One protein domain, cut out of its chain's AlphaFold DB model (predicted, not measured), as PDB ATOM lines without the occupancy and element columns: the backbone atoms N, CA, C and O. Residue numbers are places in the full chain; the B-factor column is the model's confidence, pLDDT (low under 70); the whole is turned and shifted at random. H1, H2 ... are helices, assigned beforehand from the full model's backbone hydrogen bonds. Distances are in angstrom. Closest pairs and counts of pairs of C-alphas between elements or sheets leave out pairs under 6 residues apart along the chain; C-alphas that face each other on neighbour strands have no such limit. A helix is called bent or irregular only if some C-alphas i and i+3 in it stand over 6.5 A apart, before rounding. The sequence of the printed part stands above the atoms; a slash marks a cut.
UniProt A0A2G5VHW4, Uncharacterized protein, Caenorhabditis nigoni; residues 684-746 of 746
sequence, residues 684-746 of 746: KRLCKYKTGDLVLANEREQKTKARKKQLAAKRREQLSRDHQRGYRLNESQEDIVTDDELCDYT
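This is residues 684 to 746 of the 746 residues of an uncharacterized protein of Caenorhabditis nigoni (UniProt A0A2G5VHW4). One long straight helix, H2, makes the length of this rod, with the very short helix H1 near its first end and an unnamed stretch that folds back along it from its last end. That stretch, residues 725 to 746, runs back toward the middle of H2, and its last residues, 743 to 746, point away from the helix. The printed part has 63 residues with two named helices, H1 then H2, and no named strand; its class is all helix. It is only just loose, close to extended, with a radius of gyration of the C-alphas of 16.0 A, and the C-alphas span 50 by 23 by 14 A.

H1 covers residues 684 to 688, beginning at C-alpha 684 at (88.947, 102.434, 83.805), and is 6.0 A from first to last C-alpha. H2 covers residues 694 to 724 and is 44.9 A from first to last C-alpha. It runs from C-alpha 694 at (95.231, 111.285, 85.968) to C-alpha 724 at (117.911, 76.214, 102.332).

H1 and H2 only just touch, with 3 pairs of C-alphas within 8 A. The closest C-alphas of the two are those of Leu 686 and Ala 697, 6.0 A apart. H2 touches H1 with residues 694 to 697 alone. The centres of the helices are 20.7 A apart. In both H1 and H2 every O i to N i+4 pair is within hydrogen-bond range. Neither helix is bent.

The two C-alphas farthest apart are those of Gly 692 and Gly 726, at 50.2 A. The printed part has no cut, and it ends at Thr 746, the chain's last residue. The link from H1 to H2 is tight. The mean pLDDT of the printed part is 90.7, and residues 744 to 746 are under 70.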
ATOM      1  N   LYS A 684      88.633 103.598  82.972       91.94
ATOM      2  CA  LYS A 684      88.947 102.434  83.805       91.94
ATOM      3  C   LYS A 684      90.021 102.741  84.858       91.94
ATOM      4  O   LYS A 684      89.879 102.253  85.976       91.94
ATOM      5  N   ARG A 685      91.058 103.529  84.541       92.12
ATOM      6  CA  ARG A 685      92.152 103.868  85.477       92.12
ATOM      7  C   ARG A 685      91.666 104.810  86.574       92.12
ATOM      8  O   ARG A 685      91.822 104.510  87.756       92.12
ATOM      9  N   LEU A 686      90.997 105.896  86.187       93.81
ATOM     10  CA  LEU A 686      90.392 106.843  87.129       93.81
ATOM     11  C   LEU A 686      89.378 106.142  88.054       93.81
ATOM     12  O   LEU A 686      89.430 106.323  89.271       93.81
ATOM     13  N   CYS A 687      88.538 105.251  87.503       93.12
ATOM     14  CA  CYS A 687      87.626 104.403  88.281       93.12
ATOM     15  C   CYS A 687      88.360 103.464  89.256       93.12
ATOM     16  O   CYS A 687      87.999 103.419  90.432       93.12
ATOM     17  N   LYS A 688      89.400 102.751  88.794       92.94
ATOM     18  CA  LYS A 688      90.224 101.819  89.592       92.94
ATOM     19  C   LYS A 688      90.836 102.501  90.822       92.94
ATOM     20  O   LYS A 688      90.800 101.929  91.906       92.94
ATOM     21  N   TYR A 689      91.324 103.734  90.672       94.38
ATOM     22  CA  TYR A 689      92.008 104.485  91.736       94.38
ATOM     23  C   TYR A 689      91.148 105.546  92.445       94.38
ATOM     24  O   TYR A 689      91.681 106.335  93.232       94.38
ATOM     25  N   LYS A 690      89.827 105.560  92.193       92.69
ATOM     26  CA  LYS A 690      88.833 106.476  92.797       92.69
ATOM     27  C   LYS A 690      89.268 107.952  92.778       92.69
ATOM     28  O   LYS A 690      89.094 108.677  93.756       92.69
ATOM     29  N   THR A 691      89.853 108.398  91.670       92.69
ATOM     30  CA  THR A 691      90.381 109.760  91.497       92.69
ATOM     31  C   THR A 691      89.829 110.396  90.224       92.69
ATOM     32  O   THR A 691      89.541 109.708  89.251       92.69
ATOM     33  N   GLY A 692      89.660 111.720  90.240       89.81
ATOM     34  CA  GLY A 692      89.347 112.503  89.040       89.81
ATOM     35  C   GLY A 692      90.586 113.052  88.327       89.81
ATOM     36  O   GLY A 692      90.437 113.663  87.279       89.81
ATOM     37  N   ASP A 693      91.774 112.872  88.905       91.38
ATOM     38  CA  ASP A 693      93.061 113.334  88.382       91.38
ATOM     39  C   ASP A 693      93.896 112.143  87.889       91.38
ATOM     40  O   ASP A 693      94.051 111.144  88.599       91.38
ATOM     41  N   LEU A 694      94.416 112.273  86.667       90.44
ATOM     42  CA  LEU A 694      95.231 111.285  85.968       90.44
ATOM     43  C   LEU A 694      96.648 111.168  86.550       90.44
ATOM     44  O   LEU A 694      97.198 110.070  86.556       90.44
ATOM     45  N   VAL A 695      97.222 112.255  87.077       94.88
ATOM     46  CA  VAL A 695      98.568 112.228  87.677       94.88
ATOM     47  C   VAL A 695      98.533 111.393  88.956       94.88
ATOM     48  O   VAL A 695      99.241 110.393  89.059       94.88
ATOM     49  N   LEU A 696      97.600 111.704  89.863       95.06
ATOM     50  CA  LEU A 696      97.341 110.908  91.069       95.06
ATOM     51  C   LEU A 696      96.897 109.465  90.761       95.06
ATOM     52  O   LEU A 696      97.112 108.572  91.579       95.06
ATOM     53  N   ALA A 697      96.275 109.200  89.605       94.44
ATOM     54  CA  ALA A 697      95.954 107.832  89.189       94.44
ATOM     55  C   ALA A 697      97.219 107.041  88.833       94.44
ATOM     56  O   ALA A 697      97.390 105.925  89.317       94.44
ATOM     57  N   ASN A 698      98.112 107.631  88.034       95.38
ATOM     58  CA  ASN A 698      99.378 107.014  87.643       95.38
ATOM     59  C   ASN A 698     100.320 106.835  88.845       95.38
ATOM     60  O   ASN A 698     100.935 105.782  88.979       95.38
ATOM     61  N   GLU A 699     100.379 107.804  89.764       96.88
ATOM     62  CA  GLU A 699     101.160 107.702  91.005       96.88
ATOM     63  C   GLU A 699     100.662 106.546  91.895       96.88
ATOM     64  O   GLU A 699     101.450 105.728  92.375       96.88
ATOM     65  N   ARG A 700      99.338 106.412  92.071       96.00
ATOM     66  CA  ARG A 700      98.729 105.279  92.794       96.00
ATOM     67  C   ARG A 700      98.938 103.947  92.066       96.00
ATOM     68  O   ARG A 700      99.099 102.912  92.716       96.00
ATOM     69  N   GLU A 701      98.971 103.952  90.735       95.12
ATOM     70  CA  GLU A 701      99.293 102.773  89.926       95.12
ATOM     71  C   GLU A 701     100.744 102.327  90.128       95.12
ATOM     72  O   GLU A 701     100.980 101.169  90.467       95.12
ATOM     73  N   GLN A 702     101.699 103.255  90.070       95.38
ATOM     74  CA  GLN A 702     103.109 102.992  90.365       95.38
ATOM     75  C   GLN A 702     103.322 102.531  91.815       95.38
ATOM     76  O   GLN A 702     104.002 101.530  92.032       95.38
ATOM     77  N   LYS A 703     102.689 103.170  92.809       96.12
ATOM     78  CA  LYS A 703     102.776 102.754  94.222       96.12
ATOM     79  C   LYS A 703     102.193 101.356  94.466       96.12
ATOM     80  O   LYS A 703     102.788 100.569  95.199       96.12
ATOM     81  N   THR A 704     101.072 101.001  93.828       94.06
ATOM     82  CA  THR A 704     100.509  99.639  93.950       94.06
ATOM     83  C   THR A 704     101.335  98.580  93.212       94.06
ATOM     84  O   THR A 704     101.485  97.478  93.736       94.06
ATOM     85  N   LYS A 705     101.938  98.917  92.062       93.25
ATOM     86  CA  LYS A 705     102.909  98.074  91.340       93.25
ATOM     87  C   LYS A 705     104.183  97.840  92.168       93.25
ATOM     88  O   LYS A 705     104.563  96.695  92.397       93.25
ATOM     89  N   ALA A 706     104.768  98.896  92.736       94.62
ATOM     90  CA  ALA A 706     105.941  98.812  93.607       94.62
ATOM     91  C   ALA A 706     105.688  97.962  94.868       94.62
ATOM     92  O   ALA A 706     106.468  97.050  95.144       94.62
ATOM     93  N   ARG A 707     104.568  98.173  95.585       94.94
ATOM     94  CA  ARG A 707     104.198  97.350  96.757       94.94
ATOM     95  C   ARG A 707     104.014  95.872  96.382       94.94
ATOM     96  O   ARG A 707     104.442  95.004  97.136       94.94
ATOM     97  N   LYS A 708     103.429  95.566  95.214       93.62
ATOM     98  CA  LYS A 708     103.348  94.183  94.704       93.62
ATOM     99  C   LYS A 708     104.730  93.582  94.446       93.62
ATOM    100  O   LYS A 708     104.988  92.479  94.919       93.62
ATOM    101  N   LYS A 709     105.620  94.303  93.754       94.25
ATOM    102  CA  LYS A 709     106.984  93.833  93.461       94.25
ATOM    103  C   LYS A 709     107.796  93.588  94.740       94.25
ATOM    104  O   LYS A 709     108.467  92.568  94.836       94.25
ATOM    105  N   GLN A 710     107.670  94.453  95.748       95.56
ATOM    106  CA  GLN A 710     108.291  94.261  97.067       95.56
ATOM    107  C   GLN A 710     107.759  93.019  97.801       95.56
ATOM    108  O   GLN A 710     108.546  92.257  98.355       95.56
ATOM    109  N   LEU A 711     106.442  92.778  97.785       95.56
ATOM    110  CA  LEU A 711     105.848  91.580  98.395       95.56
ATOM    111  C   LEU A 711     106.259  90.290  97.668       95.56
ATOM    112  O   LEU A 711     106.532  89.285  98.319       95.56
ATOM    113  N   ALA A 712     106.351  90.316  96.336       94.19
ATOM    114  CA  ALA A 712     106.845  89.185  95.552       94.19
ATOM    115  C   ALA A 712     108.334  88.907  95.815       94.19
ATOM    116  O   ALA A 712     108.701  87.753  96.019       94.19
ATOM    117  N   ALA A 713     109.168  89.950  95.899       94.94
ATOM    118  CA  ALA A 713     110.577  89.823  96.271       94.94
ATOM    119  C   ALA A 713     110.737  89.192  97.665       94.94
ATOM    120  O   ALA A 713     111.410  88.173  97.782       94.94
ATOM    121  N   LYS A 714     110.025  89.700  98.685       96.50
ATOM    122  CA  LYS A 714     110.003  89.095 100.030       96.50
ATOM    123  C   LYS A 714     109.532  87.635 100.018       96.50
ATOM    124  O   LYS A 714     110.060  86.826 100.774       96.50
ATOM    125  N   ARG A 715     108.565  87.267  99.164       95.56
ATOM    126  CA  ARG A 715     108.124  85.865  99.046       95.56
ATOM    127  C   ARG A 715     109.181  84.980  98.372       95.56
ATOM    128  O   ARG A 715     109.375  83.864  98.839       95.56
ATOM    129  N   ARG A 716     109.880  85.454  97.329       95.06
ATOM    130  CA  ARG A 716     111.009  84.722  96.705       95.06
ATOM    131  C   ARG A 716     112.156  84.533  97.700       95.06
ATOM    132  O   ARG A 716     112.691  83.438  97.812       95.06
ATOM    133  N   GLU A 717     112.465  85.572  98.469       96.38
ATOM    134  CA  GLU A 717     113.466  85.558  99.540       96.38
ATOM    135  C   GLU A 717     113.106  84.550 100.649       96.38
ATOM    136  O   GLU A 717     113.947  83.749 101.050       96.38
ATOM    137  N   GLN A 718     111.845  84.526 101.102       96.25
ATOM    138  CA  GLN A 718     111.379  83.539 102.081       96.25
ATOM    139  C   GLN A 718     111.398  82.112 101.524       96.25
ATOM    140  O   GLN A 718     111.895  81.216 102.194       96.25
ATOM    141  N   LEU A 719     110.923  81.897 100.294       95.31
ATOM    142  CA  LEU A 719     110.956  80.583  99.644       95.31
ATOM    143  C   LEU A 719     112.403  80.080  99.487       95.31
ATOM    144  O   LEU A 719     112.674  78.911  99.733       95.31
ATOM    145  N   SER A 720     113.355  80.975  99.201       95.69
ATOM    146  CA  SER A 720     114.785  80.650  99.191       95.69
ATOM    147  C   SER A 720     115.322  80.240 100.573       95.69
ATOM    148  O   SER A 720     116.170  79.352 100.643       95.69
ATOM    149  N   ARG A 721     114.843  80.848 101.671       96.75
ATOM    150  CA  ARG A 721     115.181  80.423 103.047       96.75
ATOM    151  C   ARG A 721     114.547  79.083 103.412       96.75
ATOM    152  O   ARG A 721     115.193  78.270 104.066       96.75
ATOM    153  N   ASP A 722     113.303  78.855 102.997       95.81
ATOM    154  CA  ASP A 722     112.597  77.589 103.210       95.81
ATOM    155  C   ASP A 722     113.344  76.447 102.491       95.81
ATOM    156  O   ASP A 722     113.639  75.427 103.113       95.81
ATOM    157  N   HIS A 723     113.764  76.668 101.237       95.62
ATOM    158  CA  HIS A 723     114.577  75.729 100.448       95.62
ATOM    159  C   HIS A 723     115.921  75.403 101.100       95.62
ATOM    160  O   HIS A 723     116.275  74.233 101.210       95.62
ATOM    161  N   GLN A 724     116.650  76.412 101.594       95.69
ATOM    162  CA  GLN A 724     117.911  76.214 102.332       95.69
ATOM    163  C   GLN A 724     117.738  75.392 103.622       95.69
ATOM    164  O   GLN A 724     118.709  74.838 104.129       95.69
ATOM    165  N   ARG A 725     116.511  75.299 104.147       96.88
ATOM    166  CA  ARG A 725     116.135  74.485 105.314       96.88
ATOM    167  C   ARG A 725     115.499  73.137 104.937       96.88
ATOM    168  O   ARG A 725     115.059  72.415 105.823       96.88
ATOM    169  N   GLY A 726     115.418  72.799 103.646       96.31
ATOM    170  CA  GLY A 726     114.788  71.570 103.148       96.31
ATOM    171  C   GLY A 726     113.252  71.596 103.090       96.31
ATOM    172  O   GLY A 726     112.638  70.586 102.749       96.31
ATOM    173  N   TYR A 727     112.610  72.730 103.383       94.81
ATOM    174  CA  TYR A 727     111.158  72.893 103.282       94.81
ATOM    175  C   TYR A 727     110.744  73.396 101.889       94.81
ATOM    176  O   TYR A 727     111.502  74.083 101.210       94.81
ATOM    177  N   ARG A 728     109.505  73.090 101.469       88.19
ATOM    178  CA  ARG A 728     108.877  73.594 100.223       88.19
ATOM    179  C   ARG A 728     109.686  73.391  98.929       88.19
ATOM    180  O   ARG A 728     109.496  74.135  97.970       88.19
ATOM    181  N   LEU A 729     110.530  72.359  98.852       92.12
ATOM    182  CA  LEU A 729     111.347  72.039  97.663       92.12
ATOM    183  C   LEU A 729     110.527  71.809  96.370       92.12
ATOM    184  O   LEU A 729     111.086  71.754  95.281       92.12
ATOM    185  N   ASN A 730     109.203  71.680  96.490       93.94
ATOM    186  CA  ASN A 730     108.231  71.540  95.406       93.94
ATOM    187  C   ASN A 730     107.594  72.866  94.921       93.94
ATOM    188  O   ASN A 730     106.861  72.833  93.935       93.94
ATOM    189  N   GLU A 731     107.800  74.000  95.604       93.19
ATOM    190  CA  GLU A 731     107.444  75.343  95.104       93.19
ATOM    191  C   GLU A 731     108.695  75.978  94.473       93.19
ATOM    192  O   GLU A 731     109.748  76.001  95.109       93.19
ATOM    193  N   SER A 732     108.614  76.528  93.257       90.81
ATOM    194  CA  SER A 732     109.746  77.223  92.623       90.81
ATOM    195  C   SER A 732     109.725  78.738  92.885       90.81
ATOM    196  O   SER A 732     108.691  79.326  93.210       90.81
ATOM    197  N   GLN A 733     110.858  79.424  92.681       86.62
ATOM    198  CA  GLN A 733     110.873  80.898  92.667       86.62
ATOM    199  C   GLN A 733     110.094  81.482  91.469       86.62
ATOM    200  O   GLN A 733     109.617  82.619  91.543       86.62
ATOM    201  N   GLU A 734     109.937  80.699  90.395       86.62
ATOM    202  CA  GLU A 734     109.226  81.059  89.163       86.62
ATOM    203  C   GLU A 734     107.700  81.069  89.356       86.62
ATOM    204  O   GLU A 734     107.015  81.907  88.773       86.62
ATOM    205  N   ASP A 735     107.162  80.229  90.250       87.19
ATOM    206  CA  ASP A 735     105.734  80.215  90.615       87.19
ATOM    207  C   ASP A 735     105.260  81.544  91.235       87.19
ATOM    208  O   ASP A 735     104.070  81.882  91.199       87.19
ATOM    209  N   ILE A 736     106.183  82.343  91.780       87.56
ATOM    210  CA  ILE A 736     105.910  83.670  92.345       87.56
ATOM    211  C   ILE A 736     105.913  84.713  91.214       87.56
ATOM    212  O   ILE A 736     106.728  85.633  91.196       87.56
ATOM    213  N   VAL A 737     105.002  84.572  90.252       86.38
ATOM    214  CA  VAL A 737     104.866  85.485  89.101       86.38
ATOM    215  C   VAL A 737     104.286  86.840  89.530       86.38
ATOM    216  O   VAL A 737     103.256  86.897  90.208       86.38
ATOM    217  N   THR A 738     104.895  87.948  89.099       86.62
ATOM    218  CA  THR A 738     104.293  89.290  89.206       86.62
ATOM    219  C   THR A 738     103.494  89.664  87.953       86.62
ATOM    220  O   THR A 738     103.791  89.203  86.853       86.62
ATOM    221  N   ASP A 739     102.506  90.562  88.092       80.81
ATOM    222  CA  ASP A 739     101.754  91.091  86.934       80.81
ATOM    223  C   ASP A 739     102.658  91.806  85.908       80.81
ATOM    224  O   ASP A 739     102.231  92.036  84.781       80.81
ATOM    225  N   ASP A 740     103.863  92.210  86.322       80.19
ATOM    226  CA  ASP A 740     104.820  92.951  85.503       80.19
ATOM    227  C   ASP A 740     105.578  92.016  84.561       80.19
ATOM    228  O   ASP A 740     105.578  92.241  83.356       80.19
ATOM    229  N   GLU A 741     106.150  90.938  85.102       78.25
ATOM    230  CA  GLU A 741     106.866  89.912  84.329       78.25
ATOM    231  C   GLU A 741     105.934  89.243  83.305       78.25
ATOM    232  O   GLU A 741     106.359  88.887  82.212       78.25
ATOM    233  N   LEU A 742     104.633  89.140  83.611       78.12
ATOM    234  CA  LEU A 742     103.626  88.606  82.691       78.12
ATOM    235  C   LEU A 742     103.408  89.472  81.431       78.12
ATOM    236  O   LEU A 742     102.816  88.985  80.471       78.12
ATOM    237  N   CYS A 743     103.843  90.739  81.425       71.50
ATOM    238  CA  CYS A 743     103.753  91.622  80.256       71.50
ATOM    239  C   CYS A 743     104.966  91.537  79.324       71.50
ATOM    240  O   CYS A 743     104.837  91.902  78.160       71.50
ATOM    241  N   ASP A 744     106.115  91.053  79.800       67.12
ATOM    242  CA  ASP A 744     107.331  90.936  78.982       67.12
ATOM    243  C   ASP A 744     107.318  89.661  78.099       67.12
ATOM    244  O   ASP A 744     108.143  89.510  77.200       67.12
ATOM    245  N   TYR A 745     106.345  88.764  78.319       63.00
ATOM    246  CA  TYR A 745     106.106  87.533  77.547       63.00
ATOM    247  C   TYR A 745     104.964  87.640  76.504       63.00
ATOM    248  O   TYR A 745     104.533  86.607  75.984       63.00
ATOM    249  N   THR A 746     104.432  88.841  76.215       55.16
ATOM    250  CA  THR A 746     103.253  89.042  75.330       55.16
ATOM    251  C   THR A 746     103.407  90.167  74.314       55.16
ATOM    252  O   THR A 746     103.202  89.885  73.114       55.16
TER     253      THR A 746